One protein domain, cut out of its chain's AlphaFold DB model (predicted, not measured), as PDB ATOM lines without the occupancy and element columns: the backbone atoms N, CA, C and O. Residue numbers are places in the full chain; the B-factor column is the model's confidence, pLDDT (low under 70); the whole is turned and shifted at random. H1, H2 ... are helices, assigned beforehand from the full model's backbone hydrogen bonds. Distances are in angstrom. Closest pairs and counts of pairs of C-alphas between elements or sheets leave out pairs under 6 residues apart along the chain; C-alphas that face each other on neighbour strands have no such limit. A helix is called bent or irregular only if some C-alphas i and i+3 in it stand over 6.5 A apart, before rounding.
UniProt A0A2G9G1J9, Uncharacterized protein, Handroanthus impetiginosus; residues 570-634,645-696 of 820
ATOM      1  N   LEU A 570     -81.924 -46.485 -32.632       62.41
ATOM      2  CA  LEU A 570     -80.949 -46.019 -31.645       62.41
ATOM      3  C   LEU A 570     -79.656 -45.488 -32.289       62.41
ATOM      4  O   LEU A 570     -79.059 -44.541 -31.776       62.41
ATOM      5  N   LEU A 571     -79.242 -46.044 -33.432       64.88
ATOM      6  CA  LEU A 571     -78.088 -45.570 -34.202       64.88
ATOM      7  C   LEU A 571     -78.336 -44.175 -34.803       64.88
ATOM      8  O   LEU A 571     -77.461 -43.308 -34.754       64.88
ATOM      9  N   LEU A 572     -79.546 -43.940 -35.317       64.12
ATOM     10  CA  LEU A 572     -79.991 -42.634 -35.812       64.12
ATOM     11  C   LEU A 572     -79.950 -41.577 -34.700       64.12
ATOM     12  O   LEU A 572     -79.349 -40.514 -34.871       64.12
ATOM     13  N   MET A 573     -80.473 -41.919 -33.521       66.38
ATOM     14  CA  MET A 573     -80.409 -41.057 -32.337       66.38
ATOM     15  C   MET A 573     -78.968 -40.806 -31.871       66.38
ATOM     16  O   MET A 573     -78.603 -39.675 -31.556       66.38
ATOM     17  N   ALA A 574     -78.110 -41.828 -31.876       67.31
ATOM     18  CA  ALA A 574     -76.702 -41.687 -31.502       67.31
ATOM     19  C   ALA A 574     -75.921 -40.781 -32.469       67.31
ATOM     20  O   ALA A 574     -75.039 -40.032 -32.043       67.31
ATOM     21  N   THR A 575     -76.256 -40.817 -33.760       69.44
ATOM     22  CA  THR A 575     -75.612 -39.991 -34.791       69.44
ATOM     23  C   THR A 575     -75.975 -38.515 -34.624       69.44
ATOM     24  O   THR A 575     -75.095 -37.657 -34.711       69.44
ATOM     25  N   LEU A 576     -77.232 -38.224 -34.273       68.44
ATOM     26  CA  LEU A 576     -77.687 -36.877 -33.915       68.44
ATOM     27  C   LEU A 576     -76.999 -36.367 -32.640       68.44
ATOM     28  O   LEU A 576     -76.451 -35.264 -32.633       68.44
ATOM     29  N   CYS A 577     -76.913 -37.198 -31.595       67.19
ATOM     30  CA  CYS A 577     -76.187 -36.851 -30.371       67.19
ATOM     31  C   CYS A 577     -74.704 -36.555 -30.642       67.19
ATOM     32  O   CYS A 577     -74.155 -35.608 -30.081       67.19
ATOM     33  N   ARG A 578     -74.046 -37.322 -31.523       69.12
ATOM     34  CA  ARG A 578     -72.639 -37.102 -31.898       69.12
ATOM     35  C   ARG A 578     -72.421 -35.710 -32.492       69.12
ATOM     36  O   ARG A 578     -71.443 -35.064 -32.127       69.12
ATOM     37  N   HIS A 579     -73.329 -35.242 -33.348       68.62
ATOM     38  CA  HIS A 579     -73.252 -33.896 -33.916       68.62
ATOM     39  C   HIS A 579     -73.435 -32.793 -32.861       68.62
ATOM     40  O   HIS A 579     -72.722 -31.787 -32.902       68.62
ATOM     41  N   CYS A 580     -74.285 -33.008 -31.854       63.53
ATOM     42  CA  CYS A 580     -74.400 -32.094 -30.714       63.53
ATOM     43  C   CYS A 580     -73.131 -32.080 -29.840       63.53
ATOM     44  O   CYS A 580     -72.652 -31.010 -29.466       63.53
ATOM     45  N   PHE A 581     -72.533 -33.245 -29.558       61.50
ATOM     46  CA  PHE A 581     -71.296 -33.339 -28.770       61.50
ATOM     47  C   PHE A 581     -70.095 -32.690 -29.467       61.50
ATOM     48  O   PHE A 581     -69.274 -32.066 -28.796       61.50
ATOM     49  N   THR A 582     -70.000 -32.768 -30.799       64.06
ATOM     50  CA  THR A 582     -68.940 -32.072 -31.548       64.06
ATOM     51  C   THR A 582     -69.047 -30.549 -31.451       64.06
ATOM     52  O   THR A 582     -68.018 -29.883 -31.395       64.06
ATOM     53  N   GLY A 583     -70.264 -29.997 -31.359       64.19
ATOM     54  CA  GLY A 583     -70.479 -28.560 -31.148       64.19
ATOM     55  C   GLY A 583     -70.153 -28.091 -29.726       64.19
ATOM     56  O   GLY A 583     -69.732 -26.959 -29.529       64.19
ATOM     57  N   LEU A 584     -70.287 -28.967 -28.727       64.25
ATOM     58  CA  LEU A 584     -69.967 -28.663 -27.326       64.25
ATOM     59  C   LEU A 584     -68.453 -28.716 -27.042       64.25
ATOM     60  O   LEU A 584     -67.958 -28.044 -26.136       64.25
ATOM     61  N   TRP A 585     -67.708 -29.486 -27.841       57.94
ATOM     62  CA  TRP A 585     -66.261 -29.689 -27.709       57.94
ATOM     63  C   TRP A 585     -65.410 -28.492 -28.177       57.94
ATOM     64  O   TRP A 585     -64.228 -28.419 -27.846       57.94
ATOM     65  N   SER A 586     -65.988 -27.541 -28.920       62.25
ATOM     66  CA  SER A 586     -65.294 -26.342 -29.425       62.25
ATOM     67  C   SER A 586     -65.287 -25.157 -28.446       62.25
ATOM     68  O   SER A 586     -64.710 -24.114 -28.750       62.25
ATOM     69  N   ASN A 587     -65.902 -25.291 -27.265       72.81
ATOM     70  CA  ASN A 587     -66.038 -24.190 -26.312       72.81
ATOM     71  C   ASN A 587     -64.716 -23.883 -25.565       72.81
ATOM     72  O   ASN A 587     -64.005 -24.789 -25.124       72.81
ATOM     73  N   SER A 588     -64.409 -22.597 -25.359       66.19
ATOM     74  CA  SER A 588     -63.154 -22.099 -24.753       66.19
ATOM     75  C   SER A 588     -62.913 -22.610 -23.321       66.19
ATOM     76  O   SER A 588     -61.779 -22.801 -22.881       66.19
ATOM     77  N   PHE A 589     -63.983 -22.913 -22.583       66.19
ATOM     78  CA  PHE A 589     -63.875 -23.502 -21.247       66.19
ATOM     79  C   PHE A 589     -63.325 -24.940 -21.287       66.19
ATOM     80  O   PHE A 589     -62.502 -25.325 -20.456       66.19
ATOM     81  N   VAL A 590     -63.724 -25.722 -22.297       65.69
ATOM     82  CA  VAL A 590     -63.295 -27.117 -22.472       65.69
ATOM     83  C   VAL A 590     -61.822 -27.183 -22.887       65.69
ATOM     84  O   VAL A 590     -61.103 -28.074 -22.436       65.69
ATOM     85  N   SER A 591     -61.323 -26.216 -23.667       68.00
ATOM     86  CA  SER A 591     -59.901 -26.162 -24.038       68.00
ATOM     87  C   SER A 591     -58.989 -25.844 -22.847       68.00
ATOM     88  O   SER A 591     -57.928 -26.456 -22.716       68.00
ATOM     89  N   ARG A 592     -59.416 -24.968 -21.926       69.56
ATOM     90  CA  ARG A 592     -58.656 -24.642 -20.706       69.56
ATOM     91  C   ARG A 592     -58.579 -25.825 -19.739       69.56
ATOM     92  O   ARG A 592     -57.501 -26.141 -19.239       69.56
ATOM     93  N   VAL A 593     -59.697 -26.525 -19.536       70.62
ATOM     94  CA  VAL A 593     -59.732 -27.759 -18.731       70.62
ATOM     95  C   VAL A 593     -58.874 -28.850 -19.378       70.62
ATOM     96  O   VAL A 593     -58.135 -29.541 -18.681       70.62
ATOM     97  N   LYS A 594     -58.884 -28.965 -20.714       69.31
ATOM     98  CA  LYS A 594     -58.041 -29.915 -21.452       69.31
ATOM     99  C   LYS A 594     -56.548 -29.683 -21.196       69.31
ATOM    100  O   LYS A 594     -55.855 -30.644 -20.878       69.31
ATOM    101  N   ILE A 595     -56.064 -28.443 -21.292       75.19
ATOM    102  CA  ILE A 595     -54.646 -28.112 -21.046       75.19
ATOM    103  C   ILE A 595     -54.249 -28.499 -19.616       75.19
ATOM    104  O   ILE A 595     -53.292 -29.246 -19.425       75.19
ATOM    105  N   TRP A 596     -55.061 -28.109 -18.632       74.75
ATOM    106  CA  TRP A 596     -54.814 -28.425 -17.225       74.75
ATOM    107  C   TRP A 596     -54.812 -29.938 -16.934       74.75
ATOM    108  O   TRP A 596     -53.950 -30.444 -16.210       74.75
ATOM    109  N   THR A 597     -55.736 -30.702 -17.534       71.38
ATOM    110  CA  THR A 597     -55.743 -32.171 -17.398       71.38
ATOM    111  C   THR A 597     -54.533 -32.830 -18.061       71.38
ATOM    112  O   THR A 597     -53.974 -33.763 -17.488       71.38
ATOM    113  N   LEU A 598     -54.083 -32.342 -19.223       74.50
ATOM    114  CA  LEU A 598     -52.902 -32.868 -19.917       74.50
ATOM    115  C   LEU A 598     -51.613 -32.603 -19.137       74.50
ATOM    116  O   LEU A 598     -50.779 -33.501 -19.028       74.50
ATOM    117  N   GLU A 599     -51.467 -31.417 -18.548       77.94
ATOM    118  CA  GLU A 599     -50.344 -31.097 -17.660       77.94
ATOM    119  C   GLU A 599     -50.352 -31.994 -16.421       77.94
ATOM    120  O   GLU A 599     -49.342 -32.615 -16.094       77.94
ATOM    121  N   THR A 600     -51.514 -32.167 -15.788       76.00
ATOM    122  CA  THR A 600     -51.666 -33.042 -14.615       76.00
ATOM    123  C   THR A 600     -51.313 -34.502 -14.935       76.00
ATOM    124  O   THR A 600     -50.648 -35.168 -14.136       76.00
ATOM    125  N   ILE A 601     -51.691 -35.000 -16.118       76.44
ATOM    126  CA  ILE A 601     -51.313 -36.338 -16.600       76.44
ATOM    127  C   ILE A 601     -49.804 -36.418 -16.869       76.44
ATOM    128  O   ILE A 601     -49.171 -37.388 -16.454       76.44
ATOM    129  N   ARG A 602     -49.203 -35.402 -17.509       78.38
ATOM    130  CA  ARG A 602     -47.754 -35.361 -17.783       78.38
ATOM    131  C   ARG A 602     -46.939 -35.382 -16.490       78.38
ATOM    132  O   ARG A 602     -45.989 -36.152 -16.390       78.38
ATOM    133  N   HIS A 603     -47.336 -34.601 -15.486       79.75
ATOM    134  CA  HIS A 603     -46.681 -34.601 -14.179       79.75
ATOM    135  C   HIS A 603     -46.804 -35.959 -13.477       79.75
ATOM    136  O   HIS A 603     -45.802 -36.495 -13.017       79.75
ATOM    137  N   THR A 604     -48.000 -36.556 -13.474       77.56
ATOM    138  CA  THR A 604     -48.233 -37.867 -12.840       77.56
ATOM    139  C   THR A 604     -47.446 -38.987 -13.534       77.56
ATOM    140  O   THR A 604     -46.907 -39.860 -12.861       77.56
ATOM    141  N   ASN A 605     -47.317 -38.946 -14.865       80.50
ATOM    142  CA  ASN A 605     -46.493 -39.896 -15.615       80.50
ATOM    143  C   ASN A 605     -45.005 -39.761 -15.282       80.50
ATOM    144  O   ASN A 605     -44.362 -40.776 -15.041       80.50
ATOM    145  N   ASN A 606     -44.466 -38.539 -15.225       79.56
ATOM    146  CA  ASN A 606     -43.064 -38.326 -14.853       79.56
ATOM    147  C   ASN A 606     -42.772 -38.866 -13.442       79.56
ATOM    148  O   ASN A 606     -41.770 -39.547 -13.240       79.56
ATOM    149  N   ASP A 607     -43.683 -38.635 -12.492       80.88
ATOM    150  CA  ASP A 607     -43.531 -39.111 -11.114       80.88
ATOM    151  C   ASP A 607     -43.599 -40.659 -11.029       80.88
ATOM    152  O   ASP A 607     -42.839 -41.272 -10.278       80.88
ATOM    153  N   ILE A 608     -44.461 -41.318 -11.823       81.19
ATOM    154  CA  ILE A 608     -44.530 -42.793 -11.931       81.19
ATOM    155  C   ILE A 608     -43.265 -43.368 -12.582       81.19
ATOM    156  O   ILE A 608     -42.754 -44.399 -12.133       81.19
ATOM    157  N   MET A 609     -42.763 -42.721 -13.636       78.25
ATOM    158  CA  MET A 609     -41.581 -43.184 -14.362       78.25
ATOM    159  C   MET A 609     -40.356 -43.243 -13.448       78.25
ATOM    160  O   MET A 609     -39.670 -44.258 -13.438       78.25
ATOM    161  N   ILE A 610     -40.137 -42.225 -12.614       80.94
ATOM    162  CA  ILE A 610     -38.973 -42.155 -11.715       80.94
ATOM    163  C   ILE A 610     -39.100 -43.076 -10.510       80.94
ATOM    164  O   ILE A 610     -38.142 -43.742 -10.137       80.94
ATOM    165  N   MET A 611     -40.277 -43.138  -9.893       78.38
ATOM    166  CA  MET A 611     -40.442 -43.883  -8.641       78.38
ATOM    167  C   MET A 611     -40.622 -45.388  -8.853       78.38
ATOM    168  O   MET A 611     -40.365 -46.165  -7.935       78.38
ATOM    169  N   ILE A 612     -41.105 -45.808 -10.029       76.38
ATOM    170  CA  ILE A 612     -41.476 -47.205 -10.301       76.38
ATOM    171  C   ILE A 612     -40.770 -47.740 -11.550       76.38
ATOM    172  O   ILE A 612     -40.121 -48.779 -11.473       76.38
ATOM    173  N   VAL A 613     -40.884 -47.075 -12.705       77.88
ATOM    174  CA  VAL A 613     -40.481 -47.677 -13.992       77.88
ATOM    175  C   VAL A 613     -38.964 -47.710 -14.185       77.88
ATOM    176  O   VAL A 613     -38.439 -48.773 -14.512       77.88
ATOM    177  N   PHE A 614     -38.253 -46.603 -13.961       77.38
ATOM    178  CA  PHE A 614     -36.795 -46.544 -14.109       77.38
ATOM    179  C   PHE A 614     -36.074 -47.481 -13.125       77.38
ATOM    180  O   PHE A 614     -35.292 -48.303 -13.602       77.38
ATOM    181  N   PRO A 615     -36.410 -47.522 -11.817       77.88
ATOM    182  CA  PRO A 615     -35.792 -48.466 -10.883       77.88
ATOM    183  C   PRO A 615     -36.047 -49.937 -11.242       77.88
ATOM    184  O   PRO A 615     -35.188 -50.792 -11.039       77.88
ATOM    185  N   VAL A 616     -37.226 -50.258 -11.789       74.44
ATOM    186  CA  VAL A 616     -37.572 -51.626 -12.213       74.44
ATOM    187  C   VAL A 616     -36.865 -52.006 -13.521       74.44
ATOM    188  O   VAL A 616     -36.371 -53.129 -13.645       74.44
ATOM    189  N   ALA A 617     -36.752 -51.087 -14.483       71.69
ATOM    190  CA  ALA A 617     -35.992 -51.291 -15.721       71.69
ATOM    191  C   ALA A 617     -34.484 -51.449 -15.445       71.69
ATOM    192  O   ALA A 617     -33.832 -52.330 -16.015       71.69
ATOM    193  N   GLU A 618     -33.958 -50.675 -14.492       70.62
ATOM    194  CA  GLU A 618     -32.610 -50.807 -13.939       70.62
ATOM    195  C   GLU A 618     -32.399 -52.069 -13.094       70.62
ATOM    196  O   GLU A 618     -31.275 -52.355 -12.682       70.62
ATOM    197  N   PHE A 619     -33.434 -52.859 -12.827       66.38
ATOM    198  CA  PHE A 619     -33.289 -54.140 -12.143       66.38
ATOM    199  C   PHE A 619     -33.419 -55.321 -13.112       66.38
ATOM    200  O   PHE A 619     -32.642 -56.270 -13.043       66.38
ATOM    201  N   LEU A 620     -34.361 -55.250 -14.058       71.94
ATOM    202  CA  LEU A 620     -34.678 -56.345 -14.983       71.94
ATOM    203  C   LEU A 620     -33.691 -56.493 -16.150       71.94
ATOM    204  O   LEU A 620     -33.510 -57.601 -16.652       71.94
ATOM    205  N   ILE A 621     -33.078 -55.403 -16.623       70.19
ATOM    206  CA  ILE A 621     -32.279 -55.421 -17.859       70.19
ATOM    207  C   ILE A 621     -30.788 -55.572 -17.520       70.19
ATOM    208  O   ILE A 621     -30.254 -54.707 -16.831       70.19
ATOM    209  N   PRO A 622     -30.062 -56.593 -18.010       73.19
ATOM    210  CA  PRO A 622     -28.625 -56.739 -17.756       73.19
ATOM    211  C   PRO A 622     -27.800 -55.565 -18.310       73.19
ATOM    212  O   PRO A 622     -28.113 -55.023 -19.370       73.19
ATOM    213  N   TYR A 623     -26.704 -55.207 -17.632       66.75
ATOM    214  CA  TYR A 623     -25.863 -54.035 -17.941       66.75
ATOM    215  C   TYR A 623     -25.426 -53.941 -19.415       66.75
ATOM    216  O   TYR A 623     -25.491 -52.877 -20.029       66.75
ATOM    217  N   GLN A 624     -25.077 -55.073 -20.034       66.12
ATOM    218  CA  GLN A 624     -24.648 -55.123 -21.437       66.12
ATOM    219  C   GLN A 624     -25.739 -54.684 -22.427       66.12
ATOM    220  O   GLN A 624     -25.448 -54.075 -23.456       66.12
ATOM    221  N   VAL A 625     -27.006 -54.967 -22.113       67.38
ATOM    222  CA  VAL A 625     -28.150 -54.560 -22.936       67.38
ATOM    223  C   VAL A 625     -28.462 -53.076 -22.717       67.38
ATOM    224  O   VAL A 625     -28.826 -52.392 -23.671       67.38
ATOM    225  N   ARG A 626     -28.228 -52.534 -21.510       66.94
ATOM    226  CA  ARG A 626     -28.374 -51.091 -21.229       66.94
ATOM    227  C   ARG A 626     -27.378 -50.238 -22.001       66.94
ATOM    228  O   ARG A 626     -27.772 -49.206 -22.529       66.94
ATOM    229  N   MET A 627     -26.132 -50.698 -22.121       64.31
ATOM    230  CA  MET A 627     -25.103 -50.043 -22.936       64.31
ATOM    231  C   MET A 627     -25.508 -49.970 -24.416       64.31
ATOM    232  O   MET A 627     -25.412 -48.914 -25.029       64.31
ATOM    233  N   ARG A 628     -26.047 -51.061 -24.983       63.50
ATOM    234  CA  ARG A 628     -26.525 -51.084 -26.382       63.50
ATOM    235  C   ARG A 628     -27.779 -50.241 -26.617       63.50
ATOM    236  O   ARG A 628     -27.928 -49.669 -27.688       63.50
ATOM    237  N   LEU A 629     -28.671 -50.176 -25.628       62.72
ATOM    238  CA  LEU A 629     -29.860 -49.317 -25.655       62.72
ATOM    239  C   LEU A 629     -29.541 -47.854 -25.310       62.72
ATOM    240  O   LEU A 629     -30.428 -47.006 -25.384       62.72
ATOM    241  N   GLY A 630     -28.292 -47.553 -24.933       64.00
ATOM    242  CA  GLY A 630     -27.856 -46.207 -24.590       64.00
ATOM    243  C   GLY A 630     -28.484 -45.661 -23.307       64.00
ATOM    244  O   GLY A 630     -28.725 -44.463 -23.217       64.00
ATOM    245  N   MET A 631     -28.785 -46.535 -22.342       64.56
ATOM    246  CA  MET A 631     -29.379 -46.196 -21.041       64.56
ATOM    247  C   MET A 631     -28.342 -46.008 -19.922       64.56
ATOM    248  O   MET A 631     -28.728 -45.759 -18.789       64.56
ATOM    249  N   VAL A 632     -27.040 -46.149 -20.208       62.12
ATOM    250  CA  VAL A 632     -25.921 -45.861 -19.286       62.12
ATOM    251  C   VAL A 632     -24.765 -45.249 -20.091       62.12
ATOM    252  O   VAL A 632     -24.527 -45.684 -21.220       62.12
ATOM    253  N   LEU A 633     -24.068 -44.245 -19.543       54.25
ATOM    254  CA  LEU A 633     -22.844 -43.688 -20.139       54.25
ATOM    255  C   LEU A 633     -21.639 -44.591 -19.794       54.25
ATOM    256  O   LEU A 633     -21.522 -44.992 -18.637       54.25
ATOM    257  N   PRO A 634     -20.729 -44.911 -20.732       53.16
ATOM    258  CA  PRO A 634     -19.498 -45.623 -20.391       53.16
ATOM    259  C   PRO A 634     -18.616 -44.766 -19.472       53.16
ATOM    260  O   PRO A 634     -18.286 -43.636 -19.814       53.16
ATOM    261  N   TRP A 645     -32.093 -40.342 -26.570       69.94
ATOM    262  CA  TRP A 645     -33.440 -39.848 -26.256       69.94
ATOM    263  C   TRP A 645     -33.918 -40.293 -24.862       69.94
ATOM    264  O   TRP A 645     -34.542 -39.510 -24.151       69.94
ATOM    265  N   TYR A 646     -33.538 -41.505 -24.440       73.69
ATOM    266  CA  TYR A 646     -33.831 -42.041 -23.114       73.69
ATOM    267  C   TYR A 646     -33.182 -41.225 -21.983       73.69
ATOM    268  O   TYR A 646     -33.882 -40.812 -21.065       73.69
ATOM    269  N   MET A 647     -31.884 -40.909 -22.072       73.12
ATOM    270  CA  MET A 647     -31.173 -40.150 -21.031       73.12
ATOM    271  C   MET A 647     -31.638 -38.702 -20.936       73.12
ATOM    272  O   MET A 647     -31.777 -38.147 -19.846       73.12
ATOM    273  N   LYS A 648     -31.940 -38.085 -22.083       78.25
ATOM    274  CA  LYS A 648     -32.530 -36.745 -22.107       78.25
ATOM    275  C   LYS A 648     -33.904 -36.739 -21.437       78.25
ATOM    276  O   LYS A 648     -34.234 -35.806 -20.714       78.25
ATOM    277  N   TRP A 649     -34.694 -37.788 -21.651       76.31
ATOM    278  CA  TRP A 649     -36.010 -37.902 -21.039       76.31
ATOM    279  C   TRP A 649     -35.938 -38.228 -19.544       76.31
ATOM    280  O   TRP A 649     -36.698 -37.652 -18.771       76.31
ATOM    281  N   GLN A 650     -35.002 -39.083 -19.122       78.56
ATOM    282  CA  GLN A 650     -34.749 -39.380 -17.712       78.56
ATOM    283  C   GLN A 650     -34.314 -38.124 -16.947       78.56
ATOM    284  O   GLN A 650     -34.928 -37.793 -15.938       78.56
ATOM    285  N   THR A 651     -33.347 -37.369 -17.473       79.19
ATOM    286  CA  THR A 651     -32.877 -36.114 -16.855       79.19
ATOM    287  C   THR A 651     -33.959 -35.029 -16.839       79.19
ATOM    288  O   THR A 651     -34.134 -34.343 -15.831       79.19
ATOM    289  N   GLU A 652     -34.754 -34.893 -17.912       81.69
ATOM    290  CA  GLU A 652     -35.913 -33.986 -17.936       81.69
ATOM    291  C   GLU A 652     -36.972 -34.412 -16.911       81.69
ATOM    292  O   GLU A 652     -37.581 -33.562 -16.256       81.69
ATOM    293  N   ALA A 653     -37.212 -35.713 -16.753       77.75
ATOM    294  CA  ALA A 653     -38.131 -36.220 -15.752       77.75
ATOM    295  C   ALA A 653     -37.596 -35.952 -14.335       77.75
ATOM    296  O   ALA A 653     -38.370 -35.475 -13.505       77.75
ATOM    297  N   GLU A 654     -36.315 -36.221 -14.060       79.50
ATOM    298  CA  GLU A 654     -35.670 -36.054 -12.747       79.50
ATOM    299  C   GLU A 654     -35.663 -34.590 -12.307       79.50
ATOM    300  O   GLU A 654     -36.117 -34.277 -11.209       79.50
ATOM    301  N   ALA A 655     -35.292 -33.662 -13.194       79.25
ATOM    302  CA  ALA A 655     -35.348 -32.228 -12.904       79.25
ATOM    303  C   ALA A 655     -36.786 -31.752 -12.609       79.25
ATOM    304  O   ALA A 655     -37.055 -30.970 -11.690       79.25
ATOM    305  N   ASN A 656     -37.755 -32.264 -13.371       78.31
ATOM    306  CA  ASN A 656     -39.171 -31.997 -13.145       78.31
ATOM    307  C   ASN A 656     -39.679 -32.615 -11.833       78.31
ATOM    308  O   ASN A 656     -40.599 -32.078 -11.223       78.31
ATOM    309  N   PHE A 657     -39.140 -33.752 -11.421       76.69
ATOM    310  CA  PHE A 657     -39.530 -34.452 -10.206       76.69
ATOM    311  C   PHE A 657     -38.970 -33.773  -8.961       76.69
ATOM    312  O   PHE A 657     -39.738 -33.453  -8.056       76.69
ATOM    313  N   GLU A 658     -37.676 -33.459  -8.958       77.88
ATOM    314  CA  GLU A 658     -37.003 -32.773  -7.851       77.88
ATOM    315  C   GLU A 658     -37.582 -31.373  -7.614       77.88
ATOM    316  O   GLU A 658     -37.824 -30.985  -6.475       77.88
ATOM    317  N   SER A 659     -37.968 -30.647  -8.669       75.81
ATOM    318  CA  SER A 659     -38.668 -29.358  -8.506       75.81
ATOM    319  C   SER A 659     -40.056 -29.465  -7.848       75.81
ATOM    320  O   SER A 659     -40.582 -28.464  -7.355       75.81
ATOM    321  N   ARG A 660     -40.678 -30.653  -7.822       70.94
ATOM    322  CA  ARG A 660     -42.017 -30.890  -7.243       70.94
ATOM    323  C   ARG A 660     -41.999 -31.684  -5.940       70.94
ATOM    324  O   ARG A 660     -42.984 -31.634  -5.191       70.94
ATOM    325  N   LYS A 661     -40.939 -32.442  -5.683       69.75
ATOM    326  CA  LYS A 661     -40.761 -33.229  -4.469       69.75
ATOM    327  C   LYS A 661     -40.543 -32.270  -3.302       69.75
ATOM    328  O   LYS A 661     -39.600 -31.494  -3.267       69.75
ATOM    329  N   LYS A 662     -41.465 -32.297  -2.341       71.44
ATOM    330  CA  LYS A 662     -41.271 -31.654  -1.037       71.44
ATOM    331  C   LYS A 662     -40.989 -32.763  -0.041       71.44
ATOM    332  O   LYS A 662     -41.833 -33.650   0.101       71.44
ATOM    333  N   ASP A 663     -39.832 -32.717   0.611       61.12
ATOM    334  CA  ASP A 663     -39.388 -33.756   1.540       61.12
ATOM    335  C   ASP A 663     -40.383 -33.919   2.691       61.12
ATOM    336  O   ASP A 663     -40.484 -33.103   3.606       61.12
ATOM    337  N   GLY A 664     -41.201 -34.968   2.605       73.50
ATOM    338  CA  GLY A 664     -42.194 -35.275   3.619       73.50
ATOM    339  C   GLY A 664     -43.101 -36.438   3.242       73.50
ATOM    340  O   GLY A 664     -43.500 -36.612   2.090       73.50
ATOM    341  N   PHE A 665     -43.513 -37.200   4.257       74.00
ATOM    342  CA  PHE A 665     -44.453 -38.322   4.138       74.00
ATOM    343  C   PHE A 665     -45.772 -37.933   3.438       74.00
ATOM    344  O   PHE A 665     -46.388 -38.734   2.734       74.00
ATOM    345  N   ARG A 666     -46.174 -36.659   3.559       77.25
ATOM    346  CA  ARG A 666     -47.361 -36.093   2.906       77.25
ATOM    347  C   ARG A 666     -47.293 -36.190   1.379       77.25
ATOM    348  O   ARG A 666     -48.317 -36.461   0.762       77.25
ATOM    349  N   TRP A 667     -46.126 -35.985   0.769       81.62
ATOM    350  CA  TRP A 667     -45.983 -36.067  -0.687       81.62
ATOM    351  C   TRP A 667     -46.168 -37.512  -1.177       81.62
ATOM    352  O   TRP A 667     -46.961 -37.741  -2.087       81.62
ATOM    353  N   TYR A 668     -45.569 -38.493  -0.489       77.19
ATOM    354  CA  TYR A 668     -45.735 -39.923  -0.793       77.19
ATOM    355  C   TYR A 668     -47.188 -40.397  -0.653       77.19
ATOM    356  O   TYR A 668     -47.681 -41.146  -1.497       77.19
ATOM    357  N   PHE A 669     -47.910 -39.923   0.368       79.00
ATOM    358  CA  PHE A 669     -49.336 -40.218   0.523       79.00
ATOM    359  C   PHE A 669     -50.164 -39.683  -0.657       79.00
ATOM    360  O   PHE A 669     -50.952 -40.419  -1.252       79.00
ATOM    361  N   TRP A 670     -49.958 -38.422  -1.055       79.75
ATOM    362  CA  TRP A 670     -50.652 -37.842  -2.211       79.75
ATOM    363  C   TRP A 670     -50.244 -38.491  -3.535       79.75
ATOM    364  O   TRP A 670     -51.080 -38.620  -4.426       79.75
ATOM    365  N   PHE A 671     -48.997 -38.941  -3.659       80.88
ATOM    366  CA  PHE A 671     -48.518 -39.722  -4.795       80.88
ATOM    367  C   PHE A 671     -49.251 -41.068  -4.905       80.88
ATOM    368  O   PHE A 671     -49.772 -41.381  -5.973       80.88
ATOM    369  N   LEU A 672     -49.407 -41.810  -3.802       80.62
ATOM    370  CA  LEU A 672     -50.177 -43.061  -3.776       80.62
ATOM    371  C   LEU A 672     -51.649 -42.848  -4.146       80.62
ATOM    372  O   LEU A 672     -52.197 -43.606  -4.945       80.62
ATOM    373  N   VAL A 673     -52.282 -41.792  -3.626       81.69
ATOM    374  CA  VAL A 673     -53.671 -41.445  -3.975       81.69
ATOM    375  C   VAL A 673     -53.792 -41.088  -5.462       81.69
ATOM    376  O   VAL A 673     -54.706 -41.563  -6.136       81.69
ATOM    377  N   ARG A 674     -52.855 -40.301  -6.009       81.25
ATOM    378  CA  ARG A 674     -52.830 -39.950  -7.440       81.25
ATOM    379  C   ARG A 674     -52.611 -41.171  -8.322       81.25
ATOM    380  O   ARG A 674     -53.315 -41.305  -9.316       81.25
ATOM    381  N   ILE A 675     -51.711 -42.077  -7.944       81.88
ATOM    382  CA  ILE A 675     -51.507 -43.345  -8.654       81.88
ATOM    383  C   ILE A 675     -52.756 -44.211  -8.595       81.88
ATOM    384  O   ILE A 675     -53.124 -44.782  -9.613       81.88
ATOM    385  N   ALA A 676     -53.433 -44.305  -7.451       78.69
ATOM    386  CA  ALA A 676     -54.652 -45.099  -7.334       78.69
ATOM    387  C   ALA A 676     -55.767 -44.554  -8.242       78.69
ATOM    388  O   ALA A 676     -56.409 -45.321  -8.957       78.69
ATOM    389  N   ILE A 677     -55.953 -43.229  -8.282       81.50
ATOM    390  CA  ILE A 677     -56.922 -42.575  -9.174       81.50
ATOM    391  C   ILE A 677     -56.507 -42.742 -10.640       81.50
ATOM    392  O   ILE A 677     -57.332 -43.102 -11.476       81.50
ATOM    393  N   TYR A 678     -55.233 -42.520 -10.965       79.56
ATOM    394  CA  TYR A 678     -54.713 -42.662 -12.322       79.56
ATOM    395  C   TYR A 678     -54.820 -44.107 -12.812       79.56
ATOM    396  O   TYR A 678     -55.331 -44.351 -13.898       79.56
ATOM    397  N   GLY A 679     -54.439 -45.072 -11.979       79.06
ATOM    398  CA  GLY A 679     -54.595 -46.499 -12.222       79.06
ATOM    399  C   GLY A 679     -56.059 -46.898 -12.379       79.06
ATOM    400  O   GLY A 679     -56.367 -47.660 -13.284       79.06
ATOM    401  N   TYR A 680     -56.978 -46.337 -11.589       79.31
ATOM    402  CA  TYR A 680     -58.419 -46.549 -11.750       79.31
ATOM    403  C   TYR A 680     -58.939 -46.001 -13.083       79.31
ATOM    404  O   TYR A 680     -59.687 -46.685 -13.781       79.31
ATOM    405  N   VAL A 681     -58.513 -44.798 -13.481       80.75
ATOM    406  CA  VAL A 681     -58.885 -44.190 -14.766       80.75
ATOM    407  C   VAL A 681     -58.285 -44.973 -15.927       80.75
ATOM    408  O   VAL A 681     -59.017 -45.328 -16.843       80.75
ATOM    409  N   VAL A 682     -56.996 -45.309 -15.891       77.06
ATOM    410  CA  VAL A 682     -56.329 -46.119 -16.919       77.06
ATOM    411  C   VAL A 682     -56.926 -47.519 -16.968       77.06
ATOM    412  O   VAL A 682     -57.152 -48.022 -18.057       77.06
ATOM    413  N   PHE A 683     -57.270 -48.131 -15.835       76.88
ATOM    414  CA  PHE A 683     -57.967 -49.414 -15.792       76.88
ATOM    415  C   PHE A 683     -59.365 -49.309 -16.392       76.88
ATOM    416  O   PHE A 683     -59.751 -50.177 -17.165       76.88
ATOM    417  N   HIS A 684     -60.123 -48.249 -16.108       75.62
ATOM    418  CA  HIS A 684     -61.428 -48.041 -16.726       75.62
ATOM    419  C   HIS A 684     -61.324 -47.712 -18.210       75.62
ATOM    420  O   HIS A 684     -62.132 -48.220 -18.976       75.62
ATOM    421  N   VAL A 685     -60.333 -46.934 -18.639       76.31
ATOM    422  CA  VAL A 685     -60.058 -46.642 -20.050       76.31
ATOM    423  C   VAL A 685     -59.567 -47.893 -20.757       76.31
ATOM    424  O   VAL A 685     -60.028 -48.160 -21.853       76.31
ATOM    425  N   PHE A 686     -58.715 -48.707 -20.142       69.50
ATOM    426  CA  PHE A 686     -58.232 -49.970 -20.689       69.50
ATOM    427  C   PHE A 686     -59.310 -51.048 -20.655       69.50
ATOM    428  O   PHE A 686     -59.378 -51.842 -21.572       69.50
ATOM    429  N   SER A 687     -60.196 -51.074 -19.664       69.00
ATOM    430  CA  SER A 687     -61.369 -51.957 -19.602       69.00
ATOM    431  C   SER A 687     -62.428 -51.516 -20.610       69.00
ATOM    432  O   SER A 687     -63.042 -52.341 -21.282       69.00
ATOM    433  N   PHE A 688     -62.592 -50.205 -20.797       66.00
ATOM    434  CA  PHE A 688     -63.432 -49.621 -21.831       66.00
ATOM    435  C   PHE A 688     -62.847 -49.872 -23.214       66.00
ATOM    436  O   PHE A 688     -63.587 -50.295 -24.083       66.00
ATOM    437  N   MET A 689     -61.542 -49.708 -23.420       58.19
ATOM    438  CA  MET A 689     -60.820 -50.062 -24.640       58.19
ATOM    439  C   MET A 689     -60.859 -51.577 -24.838       58.19
ATOM    440  O   MET A 689     -61.240 -52.032 -25.888       58.19
ATOM    441  N   LYS A 690     -60.650 -52.413 -23.833       60.06
ATOM    442  CA  LYS A 690     -60.818 -53.867 -23.948       60.06
ATOM    443  C   LYS A 690     -62.269 -54.262 -24.247       60.06
ATOM    444  O   LYS A 690     -62.482 -55.274 -24.886       60.06
ATOM    445  N   ARG A 691     -63.272 -53.459 -23.865       57.25
ATOM    446  CA  ARG A 691     -64.685 -53.630 -24.267       57.25
ATOM    447  C   ARG A 691     -65.055 -52.965 -25.601       57.25
ATOM    448  O   ARG A 691     -66.061 -53.351 -26.192       57.25
ATOM    449  N   LYS A 692     -64.332 -51.928 -26.045       49.16
ATOM    450  CA  LYS A 692     -64.682 -51.055 -27.185       49.16
ATOM    451  C   LYS A 692     -63.660 -51.024 -28.312       49.16
ATOM    452  O   LYS A 692     -64.086 -50.836 -29.428       49.16
ATOM    453  N   VAL A 693     -62.371 -51.222 -28.102       45.56
ATOM    454  CA  VAL A 693     -61.358 -51.467 -29.145       45.56
ATOM    455  C   VAL A 693     -61.720 -52.719 -29.942       45.56
ATOM    456  O   VAL A 693     -61.805 -52.624 -31.156       45.56
ATOM    457  N   PRO A 694     -62.155 -53.819 -29.321       43.19
ATOM    458  CA  PRO A 694     -62.880 -54.878 -30.018       43.19
ATOM    459  C   PRO A 694     -64.158 -54.427 -30.775       43.19
ATOM    460  O   PRO A 694     -64.528 -55.010 -31.785       43.19
ATOM    461  N   ARG A 695     -64.830 -53.340 -30.376       40.25
ATOM    462  CA  ARG A 695     -66.004 -52.775 -31.088       40.25
ATOM    463  C   ARG A 695     -65.683 -51.674 -32.112       40.25
ATOM    464  O   ARG A 695     -66.544 -51.367 -32.924       40.25
ATOM    465  N   VAL A 696     -64.504 -51.057 -32.056       44.91
ATOM    466  CA  VAL A 696     -64.096 -49.874 -32.845       44.91
ATOM    467  C   VAL A 696     -62.970 -50.233 -33.825       44.91
ATOM    468  O   VAL A 696     -62.971 -49.729 -34.938       44.91
TER     469      VAL A 696
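Overview. This is residues 570 to 634 and 645 to 696 of the 820 residues of an uncharacterized protein of Handroanthus impetiginosus (UniProt A0A2G9G1J9). Two long helices, H2 and H5, cross as an uneven X with little contact, near the middle of H2 but nearer the beginning of H5, and the shorter H4 packs across H2 at residues 606 to 610. H1 makes a corner with the beginning of H2 and sticks out at one end of the longest axis, while the short helix H3 lies past the other end of H2. It is an open frame: residues 570 to 600, which hold H1 and part of H2, and residues 679 to 696 of H5 stick out from the body. The printed part has 117 residues with five named helices, in the order H1, H2, H3, H4, H5, and no named strand; its class is all helix. It is only just loose, close to extended, with a radius of gyration of the C-alphas of 19.9 A, and it is elongated, spanning 62 by 34 by 25 A.

Along the chain. The longest helix by residues is H2, residues 588 to 620, which measures 45.6 A from C-alpha 588 at (-63.154, -22.099, -24.753) to C-alpha 620 at (-34.678, -56.345, -14.983). H2 is irregular, with the C-alphas of Met 611 and Phe 614 7.1 A apart, and it has a kink of 37 degrees near residue 609. H5, residues 665 to 696, measures 43.4 A and ends with C-alpha 696 at (-64.096, -49.874, -32.845). It has a kink of 35 degrees near residue 690; it is neither bent nor irregular, but only just, as C-alphas 691 and 694 are 6.2 A apart. H4 is residues 645 to 658, 20.0 A long. H1, residues 570 to 584, is 21.0 A long and begins with C-alpha 570 at (-80.949, -46.019, -31.645). H3 is residues 623 to 628.

Arrangement. H2 touches H4 with residues 606 to 610 alone; the closest C-alphas are those of Asn 606 and Ala 653, 5.4 A apart. The lines of H2 and H4 stand about perpendicular, at 72 degrees, only just past a steep tilt. H2 and H5 only just touch, with 3 pairs of C-alphas within 8 A, through residues 604 to 608 of H2 and residues 674 to 675 of H5. Their closest C-alphas are those of Thr 604 and Arg 674, 7.4 A apart, and their lines stand about perpendicular, at 76 degrees. H4 and H5 are apart. H1 touches no helix: it is apart from H3, H4 and H5, and only just apart from H2, at 8.4 A. H3 touches no helix either; it is apart from H4 and H5, and only just apart from H2, at 8.4 A. In H1, H3 and H4 every O i to N i+4 pair is within hydrogen-bond range, against 27 of 29 in H2 and 26 of 28 in H5.

Size, cuts and confidence. The two C-alphas farthest apart are those of Leu 572 and Pro 634, 62.5 A. Without the stretches that stand free, the body has 59 residues and spans 36 by 21 by 16 A. Residues 635 to 644 are cut out, and C-alphas 634 and 645 are 16.2 A apart across the cut, in the link from H3 to H4. Of the links that are printed whole, H1 to H2 and H2 to H3 are tight, H4 to H5 is short, and none is long. The mean pLDDT of the printed part is 71.0; 50 residues are under 70, among them residues 570 to 586, 623 to 634 and 686 to 696.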